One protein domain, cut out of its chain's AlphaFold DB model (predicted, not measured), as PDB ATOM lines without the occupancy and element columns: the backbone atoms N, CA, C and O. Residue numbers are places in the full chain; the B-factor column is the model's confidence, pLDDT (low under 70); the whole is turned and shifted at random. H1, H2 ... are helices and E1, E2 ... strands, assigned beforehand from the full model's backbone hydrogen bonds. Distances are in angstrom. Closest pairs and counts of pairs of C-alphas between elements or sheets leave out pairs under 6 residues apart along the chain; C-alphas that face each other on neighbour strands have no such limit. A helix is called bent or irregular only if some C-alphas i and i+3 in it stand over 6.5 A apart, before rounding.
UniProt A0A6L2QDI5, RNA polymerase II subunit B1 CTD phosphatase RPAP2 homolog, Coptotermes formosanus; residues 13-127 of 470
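Overview. This is residues 13 to 127 of the 470 residues of the protein "RNA polymerase II subunit B1 CTD phosphatase RPAP2 homolog" of Coptotermes formosanus (UniProt A0A6L2QDI5). A small three-stranded sheet, E1, E2 and E3, sits at one end of the longest axis, H1 and H5 lie toward the other, and H2, H3 and H4 fill the space between, with few contacts among the helices. Two long links, residues 38 to 57 and 103 to 121, run between these regions. The 115 printed residues hold five named helices and three named strands in the order H1 H2 E1 E2 H3 H4 H5 E3; the sheet runs E1 E2 E3, antiparallel. The class is mostly helix, with under half of the residues in named elements; the whole is compact, radius of gyration of the C-alphas 15.5 A, spans 49 by 33 by 28 A.

Arrangement. Start at H1, residues 13 to 22, close but not clearly touching H5, residues 97 to 102; the closest C-alphas, of Tyr 22 and Leu 97, are 6.4 A apart. Next, H2, residues 25 to 37, touches H3, residues 72 to 75, with its residues 32 to 36 alone, the C-alphas of Ala 36 and Asn 75 closest at 5.1 A. H3 and H4, residues 79 to 89, only just touch, only at the corner, with 3 pairs of C-alphas within 8 A, Arg 73 and Tyr 82 closest at 6.0 A. E1, residues 58 to 61, and E2, residues 66 to 69, form a hairpin; look for N 59 and O 68, 2.8 A apart. E3, residues 122 to 124, is antiparallel to E2, with N 69 and O 122 at 2.8 A. The five helices are not on the sheet. H2 and H4 have every O i to N i+4 pair within hydrogen-bond range, H1 has 4 of 6, H5 0 of 2 but 2 of 3 O i to N i+3 pairs, and H3 is too short for an i+4 pair.

Along the chain. Find C-alpha 13 at (190.386, 212.615, 143.829), where H1 begins, 15.0 A long; H2 measures 18.7 A and H4 15.1 A. H5 is irregular, C-alphas 98 and 101 being 7.0 A apart. E3 ends at C-alpha 124, (159.113, 210.844, 131.002).

Size, cuts and confidence. The C-alphas farthest apart, of Thr 62 and Lys 102, are 49.9 A apart. The printed part has no cut. The links H2 to E1 and H5 to E3 are long. Look for pLDDT under 70 at residues 13 to 18, 113 to 121 and 126 to 127.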
ATOM      1  N   TRP A  13     191.617 213.396 144.027       56.88
ATOM      2  CA  TRP A  13     190.386 212.615 143.829       56.88
ATOM      3  C   TRP A  13     190.453 211.193 144.411       56.88
ATOM      4  O   TRP A  13     189.411 210.574 144.612       56.88
ATOM      5  N   LEU A  14     191.651 210.659 144.687       48.94
ATOM      6  CA  LEU A  14     191.797 209.367 145.358       48.94
ATOM      7  C   LEU A  14     191.297 209.448 146.813       48.94
ATOM      8  O   LEU A  14     190.652 208.518 147.290       48.94
ATOM      9  N   TYR A  15     191.521 210.584 147.486       51.53
ATOM     10  CA  TYR A  15     190.961 210.865 148.809       51.53
ATOM     11  C   TYR A  15     189.441 211.064 148.739       51.53
ATOM     12  O   TYR A  15     188.726 210.485 149.557       51.53
ATOM     13  N   ASP A  16     188.934 211.778 147.726       59.66
ATOM     14  CA  ASP A  16     187.485 211.920 147.492       59.66
ATOM     15  C   ASP A  16     186.805 210.566 147.222       59.66
ATOM     16  O   ASP A  16     185.721 210.302 147.739       59.66
ATOM     17  N   VAL A  17     187.446 209.666 146.470       62.69
ATOM     18  CA  VAL A  17     186.933 208.306 146.233       62.69
ATOM     19  C   VAL A  17     187.006 207.443 147.493       62.69
ATOM     20  O   VAL A  17     186.076 206.683 147.765       62.69
ATOM     21  N   CYS A  18     188.038 207.598 148.325       63.62
ATOM     22  CA  CYS A  18     188.057 206.978 149.648       63.62
ATOM     23  C   CYS A  18     186.953 207.517 150.576       63.62
ATOM     24  O   CYS A  18     186.489 206.761 151.428       63.62
ATOM     25  N   LEU A  19     186.505 208.768 150.424       72.69
ATOM     26  CA  LEU A  19     185.390 209.331 151.200       72.69
ATOM     27  C   LEU A  19     184.027 208.730 150.812       72.69
ATOM     28  O   LEU A  19     183.161 208.609 151.678       72.69
ATOM     29  N   LEU A  20     183.850 208.249 149.573       79.19
ATOM     30  CA  LEU A  20     182.604 207.600 149.120       79.19
ATOM     31  C   LEU A  20     182.218 206.371 149.962       79.19
ATOM     32  O   LEU A  20     181.032 206.071 150.086       79.19
ATOM     33  N   LYS A  21     183.182 205.704 150.620       81.38
ATOM     34  CA  LYS A  21     182.901 204.589 151.546       81.38
ATOM     35  C   LYS A  21     181.992 204.991 152.718       81.38
ATOM     36  O   LYS A  21     181.316 204.136 153.286       81.38
ATOM     37  N   TYR A  22     181.983 206.274 153.081       84.06
ATOM     38  CA  TYR A  22     181.226 206.828 154.205       84.06
ATOM     39  C   TYR A  22     179.890 207.464 153.787       84.06
ATOM     40  O   TYR A  22     179.152 207.942 154.643       84.06
ATOM     41  N   ILE A  23     179.574 207.476 152.488       87.44
ATOM     42  CA  ILE A  23     178.417 208.178 151.920       87.44
ATOM     43  C   ILE A  23     177.367 207.152 151.452       87.44
ATOM     44  O   ILE A  23     177.703 206.069 150.965       87.44
ATOM     45  N   ASN A  24     176.086 207.481 151.616       89.50
ATOM     46  CA  ASN A  24     174.942 206.712 151.107       89.50
ATOM     47  C   ASN A  24     174.316 207.439 149.910       89.50
ATOM     48  O   ASN A  24     174.520 208.638 149.736       89.50
ATOM     49  N   GLY A  25     173.493 206.742 149.120       89.44
ATOM     50  CA  GLY A  25     172.751 207.359 148.011       89.44
ATOM     51  C   GLY A  25     171.875 208.556 148.422       89.44
ATOM     52  O   GLY A  25     171.761 209.501 147.645       89.44
ATOM     53  N   SER A  26     171.324 208.550 149.645       90.06
ATOM     54  CA  SER A  26     170.625 209.692 150.257       90.06
ATOM     55  C   SER A  26     171.580 210.847 150.555       90.06
ATOM     56  O   SER A  26     171.443 211.907 149.969       90.06
ATOM     57  N   HIS A  27     172.631 210.614 151.344       90.75
ATOM     58  CA  HIS A  27     173.639 211.634 151.668       90.75
ATOM     59  C   HIS A  27     174.293 212.259 150.431       90.75
ATOM     60  O   HIS A  27     174.644 213.433 150.431       90.75
ATOM     61  N   PHE A  28     174.446 211.494 149.351       92.19
ATOM     62  CA  PHE A  28     174.932 212.019 148.079       92.19
ATOM     63  C   PHE A  28     173.912 212.923 147.374       92.19
ATOM     64  O   PHE A  28     174.316 213.885 146.725       92.19
ATOM     65  N   GLN A  29     172.613 212.642 147.515       93.44
ATOM     66  CA  GLN A  29     171.548 213.539 147.071       93.44
ATOM     67  C   GLN A  29     171.552 214.837 147.890       93.44
ATOM     68  O   GLN A  29     171.608 215.910 147.292       93.44
ATOM     69  N   ASP A  30     171.631 214.741 149.220       93.44
ATOM     70  CA  ASP A  30     171.745 215.898 150.119       93.44
ATOM     71  C   ASP A  30     172.945 216.785 149.707       93.44
ATOM     72  O   ASP A  30     172.825 217.997 149.540       93.44
ATOM     73  N   ILE A  31     174.106 216.174 149.421       92.75
ATOM     74  CA  ILE A  31     175.312 216.872 148.929       92.75
ATOM     75  C   ILE A  31     175.083 217.560 147.571       92.75
ATOM     76  O   ILE A  31     175.627 218.643 147.340       92.75
ATOM     77  N   ILE A  32     174.322 216.956 146.651       93.50
ATOM     78  CA  ILE A  32     173.980 217.578 145.360       93.50
ATOM     79  C   ILE A  32     173.129 218.834 145.588       93.50
ATOM     80  O   ILE A  32     173.373 219.859 144.942       93.50
ATOM     81  N   GLU A  33     172.162 218.760 146.500       93.81
ATOM     82  CA  GLU A  33     171.200 219.826 146.795       93.81
ATOM     83  C   GLU A  33     171.851 220.990 147.553       93.81
ATOM     84  O   GLU A  33     171.794 222.123 147.077       93.81
ATOM     85  N   GLU A  34     172.601 220.728 148.626       95.19
ATOM     86  CA  GLU A  34     173.365 221.745 149.375       95.19
ATOM     87  C   GLU A  34     174.372 222.503 148.489       95.19
ATOM     88  O   GLU A  34     174.556 223.727 148.584       95.19
ATOM     89  N   ARG A  35     175.002 221.795 147.543       94.06
ATOM     90  CA  ARG A  35     175.868 222.425 146.536       94.06
ATOM     91  C   ARG A  35     175.070 223.288 145.563       94.06
ATOM     92  O   ARG A  35     175.535 224.383 145.249       94.06
ATOM     93  N   ALA A  36     173.899 222.840 145.112       93.69
ATOM     94  CA  ALA A  36     173.038 223.614 144.219       93.69
ATOM     95  C   ALA A  36     172.493 224.886 144.897       93.69
ATOM     96  O   ALA A  36     172.531 225.951 144.278       93.69
ATOM     97  N   ILE A  37     172.103 224.808 146.177       93.44
ATOM     98  CA  ILE A  37     171.737 225.956 147.029       93.44
ATOM     99  C   ILE A  37     172.901 226.958 147.101       93.44
ATOM    100  O   ILE A  37     172.717 228.157 146.893       93.44
ATOM    101  N   SER A  38     174.132 226.465 147.264       93.75
ATOM    102  CA  SER A  38     175.371 227.269 147.236       93.75
ATOM    103  C   SER A  38     175.780 227.782 145.834       93.75
ATOM    104  O   SER A  38     176.873 228.344 145.652       93.75
ATOM    105  N   LEU A  39     174.932 227.576 144.817       92.62
ATOM    106  CA  LEU A  39     175.169 227.848 143.394       92.62
ATOM    107  C   LEU A  39     176.411 227.139 142.818       92.62
ATOM    108  O   LEU A  39     176.987 227.590 141.827       92.62
ATOM    109  N   ASN A  40     176.840 226.025 143.406       94.31
ATOM    110  CA  ASN A  40     177.871 225.132 142.880       94.31
ATOM    111  C   ASN A  40     177.239 224.000 142.059       94.31
ATOM    112  O   ASN A  40     176.116 223.577 142.302       94.31
ATOM    113  N   CYS A  41     177.989 223.450 141.103       94.06
ATOM    114  CA  CYS A  41     177.613 222.192 140.467       94.06
ATOM    115  C   CYS A  41     177.544 221.067 141.518       94.06
ATOM    116  O   CYS A  41     178.517 220.839 142.246       94.06
ATOM    117  N   GLY A  42     176.424 220.342 141.548       91.69
ATOM    118  CA  GLY A  42     176.162 219.233 142.466       91.69
ATOM    119  C   GLY A  42     177.148 218.070 142.348       91.69
ATOM    120  O   GLY A  42     177.370 217.362 143.320       91.69
ATOM    121  N   TYR A  43     177.825 217.913 141.202       91.19
ATOM    122  CA  TYR A  43     178.889 216.917 141.054       91.19
ATOM    123  C   TYR A  43     180.089 217.313 141.938       91.19
ATOM    124  O   TYR A  43     180.679 218.369 141.677       91.19
ATOM    125  N   PRO A  44     180.492 216.508 142.948       88.31
ATOM    126  CA  PRO A  44     181.471 216.932 143.955       88.31
ATOM    127  C   PRO A  44     182.808 217.404 143.372       88.31
ATOM    128  O   PRO A  44     183.316 218.463 143.747       88.31
ATOM    129  N   LEU A  45     183.296 216.687 142.354       85.25
ATOM    130  CA  LEU A  45     184.552 216.953 141.645       85.25
ATOM    131  C   LEU A  45     184.489 218.170 140.692       85.25
ATOM    132  O   LEU A  45     185.481 218.509 140.047       85.25
ATOM    133  N   CYS A  46     183.340 218.848 140.566       87.94
ATOM    134  CA  CYS A  46     183.177 220.023 139.709       87.94
ATOM    135  C   CYS A  46     183.028 221.319 140.514       87.94
ATOM    136  O   CYS A  46     182.031 221.545 141.193       87.94
ATOM    137  N   GLN A  47     183.991 222.227 140.346       88.88
ATOM    138  CA  GLN A  47     184.022 223.546 140.994       88.88
ATOM    139  C   GLN A  47     183.302 224.650 140.185       88.88
ATOM    140  O   GLN A  47     183.369 225.828 140.532       88.88
ATOM    141  N   LYS A  48     182.626 224.311 139.076       91.44
ATOM    142  CA  LYS A  48     181.888 225.299 138.268       91.44
ATOM    143  C   LYS A  48     180.647 225.782 139.025       91.44
ATOM    144  O   LYS A  48     179.888 224.967 139.544       91.44
ATOM    145  N   LYS A  49     180.409 227.095 139.016       92.19
ATOM    146  CA  LYS A  49     179.172 227.711 139.520       92.19
ATOM    147  C   LYS A  49     178.013 227.558 138.524       92.19
ATOM    148  O   LYS A  49     178.233 227.597 137.309       92.19
ATOM    149  N   LEU A  50     176.796 227.418 139.040       91.19
ATOM    150  CA  LEU A  50     175.542 227.493 138.290       91.19
ATOM    151  C   LEU A  50     175.233 228.971 137.999       91.19
ATOM    152  O   LEU A  50     175.423 229.821 138.865       91.19
ATOM    153  N   LYS A  51     174.820 229.292 136.765       82.25
ATOM    154  CA  LYS A  51     174.587 230.687 136.327       82.25
ATOM    155  C   LYS A  51     173.195 230.949 135.749       82.25
ATOM    156  O   LYS A  51     172.679 232.036 135.938       82.25
ATOM    157  N   ASN A  52     172.598 229.955 135.088       78.25
ATOM    158  CA  ASN A  52     171.271 230.031 134.473       78.25
ATOM    159  C   ASN A  52     170.476 228.780 134.878       78.25
ATOM    160  O   ASN A  52     170.499 227.782 134.156       78.25
ATOM    161  N   ILE A  53     169.841 228.794 136.053       83.88
ATOM    162  CA  ILE A  53     169.004 227.678 136.522       83.88
ATOM    163  C   ILE A  53     167.571 227.908 136.007       83.88
ATOM    164  O   ILE A  53     166.961 228.907 136.384       83.88
ATOM    165  N   PRO A  54     167.018 227.044 135.134       82.94
ATOM    166  CA  PRO A  54     165.647 227.196 134.654       82.94
ATOM    167  C   PRO A  54     164.626 226.855 135.751       82.94
ATOM    168  O   PRO A  54     164.773 225.859 136.460       82.94
ATOM    169  N   SER A  55     163.554 227.642 135.853       84.56
ATOM    170  CA  SER A  55     162.466 227.413 136.816       84.56
ATOM    171  C   SER A  55     161.597 226.199 136.456       84.56
ATOM    172  O   SER A  55     161.323 225.371 137.321       84.56
ATOM    173  N   GLN A  56     161.228 226.042 135.179       85.62
ATOM    174  CA  GLN A  56     160.350 224.973 134.668       85.62
ATOM    175  C   GLN A  56     160.811 223.555 135.062       85.62
ATOM    176  O   GLN A  56     162.002 223.252 134.992       85.62
ATOM    177  N   GLN A  57     159.892 222.680 135.483       86.81
ATOM    178  CA  GLN A  57     160.205 221.291 135.863       86.81
ATOM    179  C   GLN A  57     160.581 220.419 134.657       86.81
ATOM    180  O   GLN A  57     161.529 219.641 134.720       86.81
ATOM    181  N   TYR A  58     159.859 220.589 133.550       89.62
ATOM    182  CA  TYR A  58     159.945 219.726 132.376       89.62
ATOM    183  C   TYR A  58     160.609 220.428 131.188       89.62
ATOM    184  O   TYR A  58     160.526 221.649 131.036       89.62
ATOM    185  N   HIS A  59     161.250 219.653 130.315       87.19
ATOM    186  CA  HIS A  59     161.853 220.126 129.071       87.19
ATOM    187  C   HIS A  59     161.420 219.267 127.880       87.19
ATOM    188  O   HIS A  59     161.678 218.067 127.836       87.19
ATOM    189  N   ILE A  60     160.804 219.903 126.882       89.50
ATOM    190  CA  ILE A  60     160.395 219.259 125.631       89.50
ATOM    191  C   ILE A  60     161.528 219.393 124.609       89.50
ATOM    192  O   ILE A  60     161.878 220.502 124.196       89.50
ATOM    193  N   SER A  61     162.087 218.264 124.175       84.19
ATOM    194  CA  SER A  61     163.098 218.211 123.116       84.19
ATOM    195  C   SER A  61     162.443 217.898 121.775       84.19
ATOM    196  O   SER A  61     162.101 216.751 121.489       84.19
ATOM    197  N   THR A  62     162.353 218.901 120.905       85.38
ATOM    198  CA  THR A  62     161.887 218.741 119.514       85.38
ATOM    199  C   THR A  62     162.852 217.941 118.632       85.38
ATOM    200  O   THR A  62     162.479 217.501 117.553       85.38
ATOM    201  N   LYS A  63     164.101 217.725 119.074       84.88
ATOM    202  CA  LYS A  63     165.090 216.909 118.346       84.88
ATOM    203  C   LYS A  63     164.884 215.411 118.536       84.88
ATOM    204  O   LYS A  63     165.283 214.628 117.684       84.88
ATOM    205  N   THR A  64     164.335 215.023 119.684       81.25
ATOM    206  CA  THR A  64     164.136 213.618 120.067       81.25
ATOM    207  C   THR A  64     162.663 213.272 120.281       81.25
ATOM    208  O   THR A  64     162.372 212.131 120.618       81.25
ATOM    209  N   ASN A  65     161.757 214.241 120.085       84.69
ATOM    210  CA  ASN A  65     160.312 214.162 120.335       84.69
ATOM    211  C   ASN A  65     159.973 213.526 121.694       84.69
ATOM    212  O   ASN A  65     159.105 212.665 121.799       84.69
ATOM    213  N   LYS A  66     160.697 213.955 122.735       86.88
ATOM    214  CA  LYS A  66     160.610 213.429 124.104       86.88
ATOM    215  C   LYS A  66     160.501 214.560 125.117       86.88
ATOM    216  O   LYS A  66     161.071 215.640 124.923       86.88
ATOM    217  N   VAL A  67     159.791 214.282 126.206       87.81
ATOM    218  CA  VAL A  67     159.692 215.151 127.380       87.81
ATOM    219  C   VAL A  67     160.631 214.607 128.451       87.81
ATOM    220  O   VAL A  67     160.634 213.410 128.728       87.81
ATOM    221  N   TYR A  68     161.447 215.482 129.030       87.06
ATOM    222  CA  TYR A  68     162.384 215.142 130.096       87.06
ATOM    223  C   TYR A  68     162.009 215.864 131.391       87.06
ATOM    224  O   TYR A  68     161.704 217.060 131.346       87.06
ATOM    225  N   ASP A  69     162.104 215.189 132.536       90.25
ATOM    226  CA  ASP A  69     162.216 215.876 133.823       90.25
ATOM    227  C   ASP A  69     163.638 216.442 133.949       90.25
ATOM    228  O   ASP A  69     164.636 215.748 133.717       90.25
ATOM    229  N   ILE A  70     163.736 217.734 134.271       87.38
ATOM    230  CA  ILE A  70     165.014 218.425 134.466       87.38
ATOM    231  C   ILE A  70     165.254 218.854 135.919       87.38
ATOM    232  O   ILE A  70     166.203 219.595 136.170       87.38
ATOM    233  N   THR A  71     164.453 218.386 136.879       89.38
ATOM    234  CA  THR A  71     164.552 218.722 138.313       89.38
ATOM    235  C   THR A  71     165.932 218.409 138.874       89.38
ATOM    236  O   THR A  71     166.657 219.339 139.220       89.38
ATOM    237  N   GLU A  72     166.363 217.141 138.866       88.88
ATOM    238  CA  GLU A  72     167.732 216.790 139.282       88.88
ATOM    239  C   GLU A  72     168.780 217.442 138.366       88.88
ATOM    240  O   GLU A  72     169.828 217.909 138.818       88.88
ATOM    241  N   ARG A  73     168.503 217.503 137.055       90.31
ATOM    242  CA  ARG A  73     169.447 218.014 136.053       90.31
ATOM    243  C   ARG A  73     169.859 219.463 136.331       90.31
ATOM    244  O   ARG A  73     171.024 219.792 136.084       90.31
ATOM    245  N   LYS A  74     168.964 220.320 136.837       90.81
ATOM    246  CA  LYS A  74     169.234 221.732 137.193       90.81
ATOM    247  C   LYS A  74     170.410 221.912 138.149       90.81
ATOM    248  O   LYS A  74     171.135 222.899 138.025       90.81
ATOM    249  N   ASN A  75     170.644 220.939 139.028       92.62
ATOM    250  CA  ASN A  75     171.698 220.989 140.041       92.62
ATOM    251  C   ASN A  75     173.112 220.882 139.425       92.62
ATOM    252  O   ASN A  75     174.117 221.031 140.117       92.62
ATOM    253  N   PHE A  76     173.228 220.659 138.107       93.62
ATOM    254  CA  PHE A  76     174.492 220.431 137.408       93.62
ATOM    255  C   PHE A  76     174.785 221.474 136.323       93.62
ATOM    256  O   PHE A  76     173.921 221.908 135.562       93.62
ATOM    257  N   CYS A  77     176.062 221.826 136.161       90.94
ATOM    258  CA  CYS A  77     176.487 222.799 135.151       90.94
ATOM    259  C   CYS A  77     176.446 222.275 133.700       90.94
ATOM    260  O   CYS A  77     176.539 223.068 132.766       90.94
ATOM    261  N   SER A  78     176.387 220.956 133.491       89.00
ATOM    262  CA  SER A  78     176.350 220.322 132.166       89.00
ATOM    263  C   SER A  78     175.734 218.925 132.235       89.00
ATOM    264  O   SER A  78     175.713 218.302 133.298       89.00
ATOM    265  N   ASN A  79     175.269 218.425 131.086       88.00
ATOM    266  CA  ASN A  79     174.715 217.077 130.952       88.00
ATOM    267  C   ASN A  79     175.744 215.998 131.342       88.00
ATOM    268  O   ASN A  79     175.382 214.963 131.895       88.00
ATOM    269  N   ASP A  80     177.032 216.258 131.103       88.38
ATOM    270  CA  ASP A  80     178.122 215.345 131.469       88.38
ATOM    271  C   ASP A  80     178.332 215.294 132.981       88.38
ATOM    272  O   ASP A  80     178.549 214.219 133.526       88.38
ATOM    273  N   CYS A  81     178.222 216.432 133.682       89.81
ATOM    274  CA  CYS A  81     178.284 216.452 135.144       89.81
ATOM    275  C   CYS A  81     177.073 215.756 135.772       89.81
ATOM    276  O   CYS A  81     177.260 215.060 136.761       89.81
ATOM    277  N   TYR A  82     175.876 215.892 135.190       91.19
ATOM    278  CA  TYR A  82     174.708 215.113 135.611       91.19
ATOM    279  C   TYR A  82     174.972 213.612 135.431       91.19
ATOM    280  O   TYR A  82     175.025 212.881 136.414       91.19
ATOM    281  N   LYS A  83     175.290 213.170 134.207       89.25
ATOM    282  CA  LYS A  83     175.563 211.759 133.883       89.25
ATOM    283  C   LYS A  83     176.693 211.155 134.729       89.25
ATOM    284  O   LYS A  83     176.556 210.035 135.209       89.25
ATOM    285  N   ALA A  84     177.792 211.884 134.940       88.94
ATOM    286  CA  ALA A  84     178.909 211.436 135.775       88.94
ATOM    287  C   ALA A  84     178.538 211.358 137.266       88.94
ATOM    288  O   ALA A  84     179.008 210.457 137.959       88.94
ATOM    289  N   SER A  85     177.684 212.263 137.756       90.56
ATOM    290  CA  SER A  85     177.198 212.232 139.137       90.56
ATOM    291  C   SER A  85     176.179 211.115 139.359       90.56
ATOM    292  O   SER A  85     176.285 210.409 140.355       90.56
ATOM    293  N   SER A  86     175.251 210.882 138.426       90.75
ATOM    294  CA  SER A  86     174.303 209.760 138.492       90.75
ATOM    295  C   SER A  86     175.018 208.410 138.379       90.75
ATOM    296  O   SER A  86     174.703 207.487 139.124       90.75
ATOM    297  N   TYR A  87     176.045 208.307 137.523       89.69
ATOM    298  CA  TYR A  87     176.913 207.127 137.450       89.69
ATOM    299  C   TYR A  87     177.652 206.865 138.772       89.69
ATOM    300  O   TYR A  87     177.814 205.712 139.163       89.69
ATOM    301  N   LEU A  88     178.066 207.918 139.487       88.75
ATOM    302  CA  LEU A  88     178.676 207.787 140.811       88.75
ATOM    303  C   LEU A  88     177.644 207.390 141.881       88.75
ATOM    304  O   LEU A  88     177.886 206.443 142.622       88.75
ATOM    305  N   LYS A  89     176.471 208.047 141.904       89.69
ATOM    306  CA  LYS A  89     175.328 207.753 142.797       89.69
ATOM    307  C   LYS A  89     174.911 206.281 142.709       89.69
ATOM    308  O   LYS A  89     174.701 205.652 143.739       89.69
ATOM    309  N   ALA A  90     174.870 205.721 141.498       89.75
ATOM    310  CA  ALA A  90     174.509 204.324 141.238       89.75
ATOM    311  C   ALA A  90     175.523 203.285 141.763       89.75
ATOM    312  O   ALA A  90     175.176 202.114 141.883       89.75
ATOM    313  N   GLN A  91     176.760 203.690 142.070       88.25
ATOM    314  CA  GLN A  91     177.791 202.813 142.642       88.25
ATOM    315  C   GLN A  91     177.880 202.912 144.171       88.25
ATOM    316  O   GLN A  91     178.635 202.157 144.784       88.25
ATOM    317  N   LEU A  92     177.157 203.847 144.797       88.25
ATOM    318  CA  LEU A  92     177.190 204.025 146.245       88.25
ATOM    319  C   LEU A  92     176.493 202.878 146.970       88.25
ATOM    320  O   LEU A  92     175.442 202.388 146.561       88.25
ATOM    321  N   LEU A  93     177.061 202.508 148.114       85.31
ATOM    322  CA  LEU A  93     176.446 201.553 149.022       85.31
ATOM    323  C   LEU A  93     175.123 202.115 149.572       85.31
ATOM    324  O   LEU A  93     175.040 203.260 150.032       85.31
ATOM    325  N   SER A  94     174.087 201.279 149.558       86.38
ATOM    326  CA  SER A  94     172.803 201.534 150.220       86.38
ATOM    327  C   SER A  94     172.806 201.106 151.692       86.38
ATOM    328  O   SER A  94     171.974 201.585 152.463       86.38
ATOM    329  N   SER A  95     173.753 200.253 152.102       84.94
ATOM    330  CA  SER A  95     173.882 199.766 153.478       84.94
ATOM    331  C   SER A  95     174.124 200.912 154.471       84.94
ATOM    332  O   SER A  95     174.828 201.876 154.143       84.94
ATOM    333  N   PRO A  96     173.563 200.856 155.692       86.00
ATOM    334  CA  PRO A  96     173.842 201.850 156.722       86.00
ATOM    335  C   PRO A  96     175.311 201.846 157.154       86.00
ATOM    336  O   PRO A  96     175.928 200.788 157.272       86.00
ATOM    337  N   LEU A  97     175.854 203.029 157.455       86.06
ATOM    338  CA  LEU A  97     177.276 203.221 157.755       86.06
ATOM    339  C   LEU A  97     177.817 202.271 158.842       86.06
ATOM    340  O   LEU A  97     178.895 201.710 158.682       86.06
ATOM    341  N   TRP A  98     177.048 202.022 159.905       85.81
ATOM    342  CA  TRP A  98     177.443 201.179 161.043       85.81
ATOM    343  C   TRP A  98     177.533 199.668 160.749       85.81
ATOM    344  O   TRP A  98     177.908 198.897 161.632       85.81
ATOM    345  N   ILE A  99     177.172 199.218 159.542       84.31
ATOM    346  CA  ILE A  99     177.305 197.813 159.109       84.31
ATOM    347  C   ILE A  99     178.552 197.620 158.222       84.31
ATOM    348  O   ILE A  99     179.096 196.516 158.148       84.31
ATOM    349  N   ARG A 100     179.064 198.700 157.613       81.62
ATOM    350  CA  ARG A 100     180.080 198.657 156.545       81.62
ATOM    351  C   ARG A 100     181.440 198.118 156.964       81.62
ATOM    352  O   ARG A 100     182.132 197.561 156.122       81.62
ATOM    353  N   ASP A 101     181.793 198.185 158.246       78.38
ATOM    354  CA  ASP A 101     183.029 197.586 158.778       78.38
ATOM    355  C   ASP A 101     183.092 196.055 158.586       78.38
ATOM    356  O   ASP A 101     184.148 195.443 158.754       78.38
ATOM    357  N   LYS A 102     181.957 195.422 158.251       76.56
ATOM    358  CA  LYS A 102     181.815 193.979 157.999       76.56
ATOM    359  C   LYS A 102     181.494 193.647 156.536       76.56
ATOM    360  O   LYS A 102     181.372 192.470 156.203       76.56
ATOM    361  N   GLU A 103     181.344 194.651 155.674       78.12
ATOM    362  CA  GLU A 103     181.011 194.486 154.256       78.12
ATOM    363  C   GLU A 103     182.249 194.700 153.376       78.12
ATOM    364  O   GLU A 103     183.144 195.482 153.699       78.12
ATOM    365  N   GLN A 104     182.307 194.030 152.221       73.88
ATOM    366  CA  GLN A 104     183.328 194.345 151.224       73.88
ATOM    367  C   GLN A 104     182.919 195.606 150.463       73.88
ATOM    368  O   GLN A 104     181.979 195.595 149.670       73.88
ATOM    369  N   ILE A 105     183.634 196.702 150.716       77.88
ATOM    370  CA  ILE A 105     183.401 197.989 150.057       77.88
ATOM    371  C   ILE A 105     183.819 197.866 148.577       77.88
ATOM    372  O   ILE A 105     184.974 197.524 148.308       77.88
ATOM    373  N   PRO A 106     182.921 198.136 147.608       74.56
ATOM    374  CA  PRO A 106     183.244 198.048 146.188       74.56
ATOM    375  C   PRO A 106     184.240 199.137 145.770       74.56
ATOM    376  O   PRO A 106     184.338 200.199 146.383       74.56
ATOM    377  N   THR A 107     184.969 198.890 144.680       78.75
ATOM    378  CA  THR A 107     185.820 199.920 144.069       78.75
ATOM    379  C   THR A 107     184.951 200.857 143.234       78.75
ATOM    380  O   THR A 107     184.291 200.414 142.299       78.75
ATOM    381  N   PHE A 108     184.943 202.149 143.564       81.56
ATOM    382  CA  PHE A 108     184.178 203.150 142.820       81.56
ATOM    383  C   PHE A 108     184.937 203.602 141.565       81.56
ATOM    384  O   PHE A 108     186.121 203.945 141.625       81.56
ATOM    385  N   HIS A 109     184.236 203.667 140.437       82.44
ATOM    386  CA  HIS A 109     184.768 204.098 139.149       82.44
ATOM    387  C   HIS A 109     184.135 205.423 138.703       82.44
ATOM    388  O   HIS A 109     182.936 205.658 138.850       82.44
ATOM    389  N   LEU A 110     184.943 206.306 138.114       82.69
ATOM    390  CA  LEU A 110     184.455 207.534 137.487       82.69
ATOM    391  C   LEU A 110     184.081 207.269 136.025       82.69
ATOM    392  O   LEU A 110     184.712 206.451 135.359       82.69
ATOM    393  N   LEU A 111     183.075 207.985 135.517       80.38
ATOM    394  CA  LEU A 111     182.630 207.851 134.129       80.38
ATOM    395  C   LEU A 111     183.779 208.228 133.164       80.38
ATOM    396  O   LEU A 111     184.267 209.362 133.243       80.38
ATOM    397  N   PRO A 112     184.208 207.339 132.245       75.31
ATOM    398  CA  PRO A 112     185.273 207.650 131.296       75.31
ATOM    399  C   PRO A 112     184.913 208.830 130.389       75.31
ATOM    400  O   PRO A 112     183.798 208.922 129.873       75.31
ATOM    401  N   ALA A 113     185.887 209.712 130.150       64.38
ATOM    402  CA  ALA A 113     185.702 210.938 129.366       64.38
ATOM    403  C   ALA A 113     185.354 210.690 127.883       64.38
ATOM    404  O   ALA A 113     184.946 211.614 127.191       64.38
ATOM    405  N   GLU A 114     185.500 209.458 127.396       59.75
ATOM    406  CA  GLU A 114     185.145 209.051 126.032       59.75
ATOM    407  C   GLU A 114     183.649 208.707 125.867       59.75
ATOM    408  O   GLU A 114     183.144 208.718 124.748       59.75
ATOM    409  N   LEU A 115     182.904 208.464 126.961       58.00
ATOM    410  CA  LEU A 115     181.456 208.170 126.936       58.00
ATOM    411  C   LEU A 115     180.567 209.374 127.320       58.00
ATOM    412  O   LEU A 115     179.361 209.222 127.577       58.00
ATOM    413  N   THR A 116     181.124 210.589 127.339       55.69
ATOM    414  CA  THR A 116     180.394 211.838 127.620       55.69
ATOM    415  C   THR A 116     179.588 212.327 126.410       55.69
ATOM    416  O   THR A 116     179.769 213.434 125.914       55.69
ATOM    417  N   SER A 117     178.658 211.490 125.947       57.12
ATOM    418  CA  SER A 117     177.414 211.980 125.354       57.12
ATOM    419  C   SER A 117     176.433 212.192 126.509       57.12
ATOM    420  O   SER A 117     175.930 211.224 127.097       57.12
ATOM    421  N   GLY A 118     176.303 213.443 126.954       57.78
ATOM    422  CA  GLY A 118     175.593 213.803 128.179       57.78
ATOM    423  C   GLY A 118     174.065 213.748 128.049       57.78
ATOM    424  O   GLY A 118     173.492 214.332 127.130       57.78
ATOM    425  N   GLY A 119     173.397 213.139 129.035       63.75
ATOM    426  CA  GLY A 119     171.933 213.044 129.101       63.75
ATOM    427  C   GLY A 119     171.235 214.363 129.466       63.75
ATOM    428  O   GLY A 119     171.717 215.122 130.309       63.75
ATOM    429  N   THR A 120     170.094 214.628 128.826       68.12
ATOM    430  CA  THR A 120     169.307 215.868 128.983       68.12
ATOM    431  C   THR A 120     168.519 215.934 130.296       68.12
ATOM    432  O   THR A 120     168.238 217.029 130.767       68.12
ATOM    433  N   GLY A 121     168.199 214.787 130.891       69.88
ATOM    434  CA  GLY A 121     167.360 214.626 132.078       69.88
ATOM    435  C   GLY A 121     166.843 213.188 132.142       69.88
ATOM    436  O   GLY A 121     167.292 212.350 131.352       69.88
ATOM    437  N   GLU A 122     165.903 212.914 133.040       73.19
ATOM    438  CA  GLU A 122     165.153 211.653 133.044       73.19
ATOM    439  C   GLU A 122     164.040 211.729 131.992       73.19
ATOM    440  O   GLU A 122     163.377 212.755 131.867       73.19
ATOM    441  N   GLU A 123     163.868 210.693 131.169       77.88
ATOM    442  CA  GLU A 123     162.836 210.681 130.126       77.88
ATOM    443  C   GLU A 123     161.485 210.279 130.722       77.88
ATOM    444  O   GLU A 123     161.353 209.192 131.277       77.88
ATOM    445  N   ILE A 124     160.475 211.135 130.560       75.56
ATOM    446  CA  ILE A 124     159.113 210.844 131.002       75.56
ATOM    447  C   ILE A 124     158.383 210.163 129.852       75.56
ATOM    448  O   ILE A 124     158.015 210.802 128.861       75.56
ATOM    449  N   ASP A 125     158.147 208.864 129.993       73.38
ATOM    450  CA  ASP A 125     157.326 208.120 129.049       73.38
ATOM    451  C   ASP A 125     155.839 208.381 129.330       73.38
ATOM    452  O   ASP A 125     155.198 207.742 130.164       73.38
ATOM    453  N   ILE A 126     155.287 209.370 128.625       68.25
ATOM    454  CA  ILE A 126     153.843 209.594 128.575       68.25
ATOM    455  C   ILE A 126     153.260 208.415 127.779       68.25
ATOM    456  O   ILE A 126     153.489 208.295 126.573       68.25
ATOM    457  N   GLY A 127     152.594 207.498 128.489       54.81
ATOM    458  CA  GLY A 127     152.413 206.090 128.101       54.81
ATOM    459  C   GLY A 127     151.623 205.770 126.824       54.81
ATOM    460  O   GLY A 127     151.350 204.597 126.575       54.81
TER     461      GLY A 127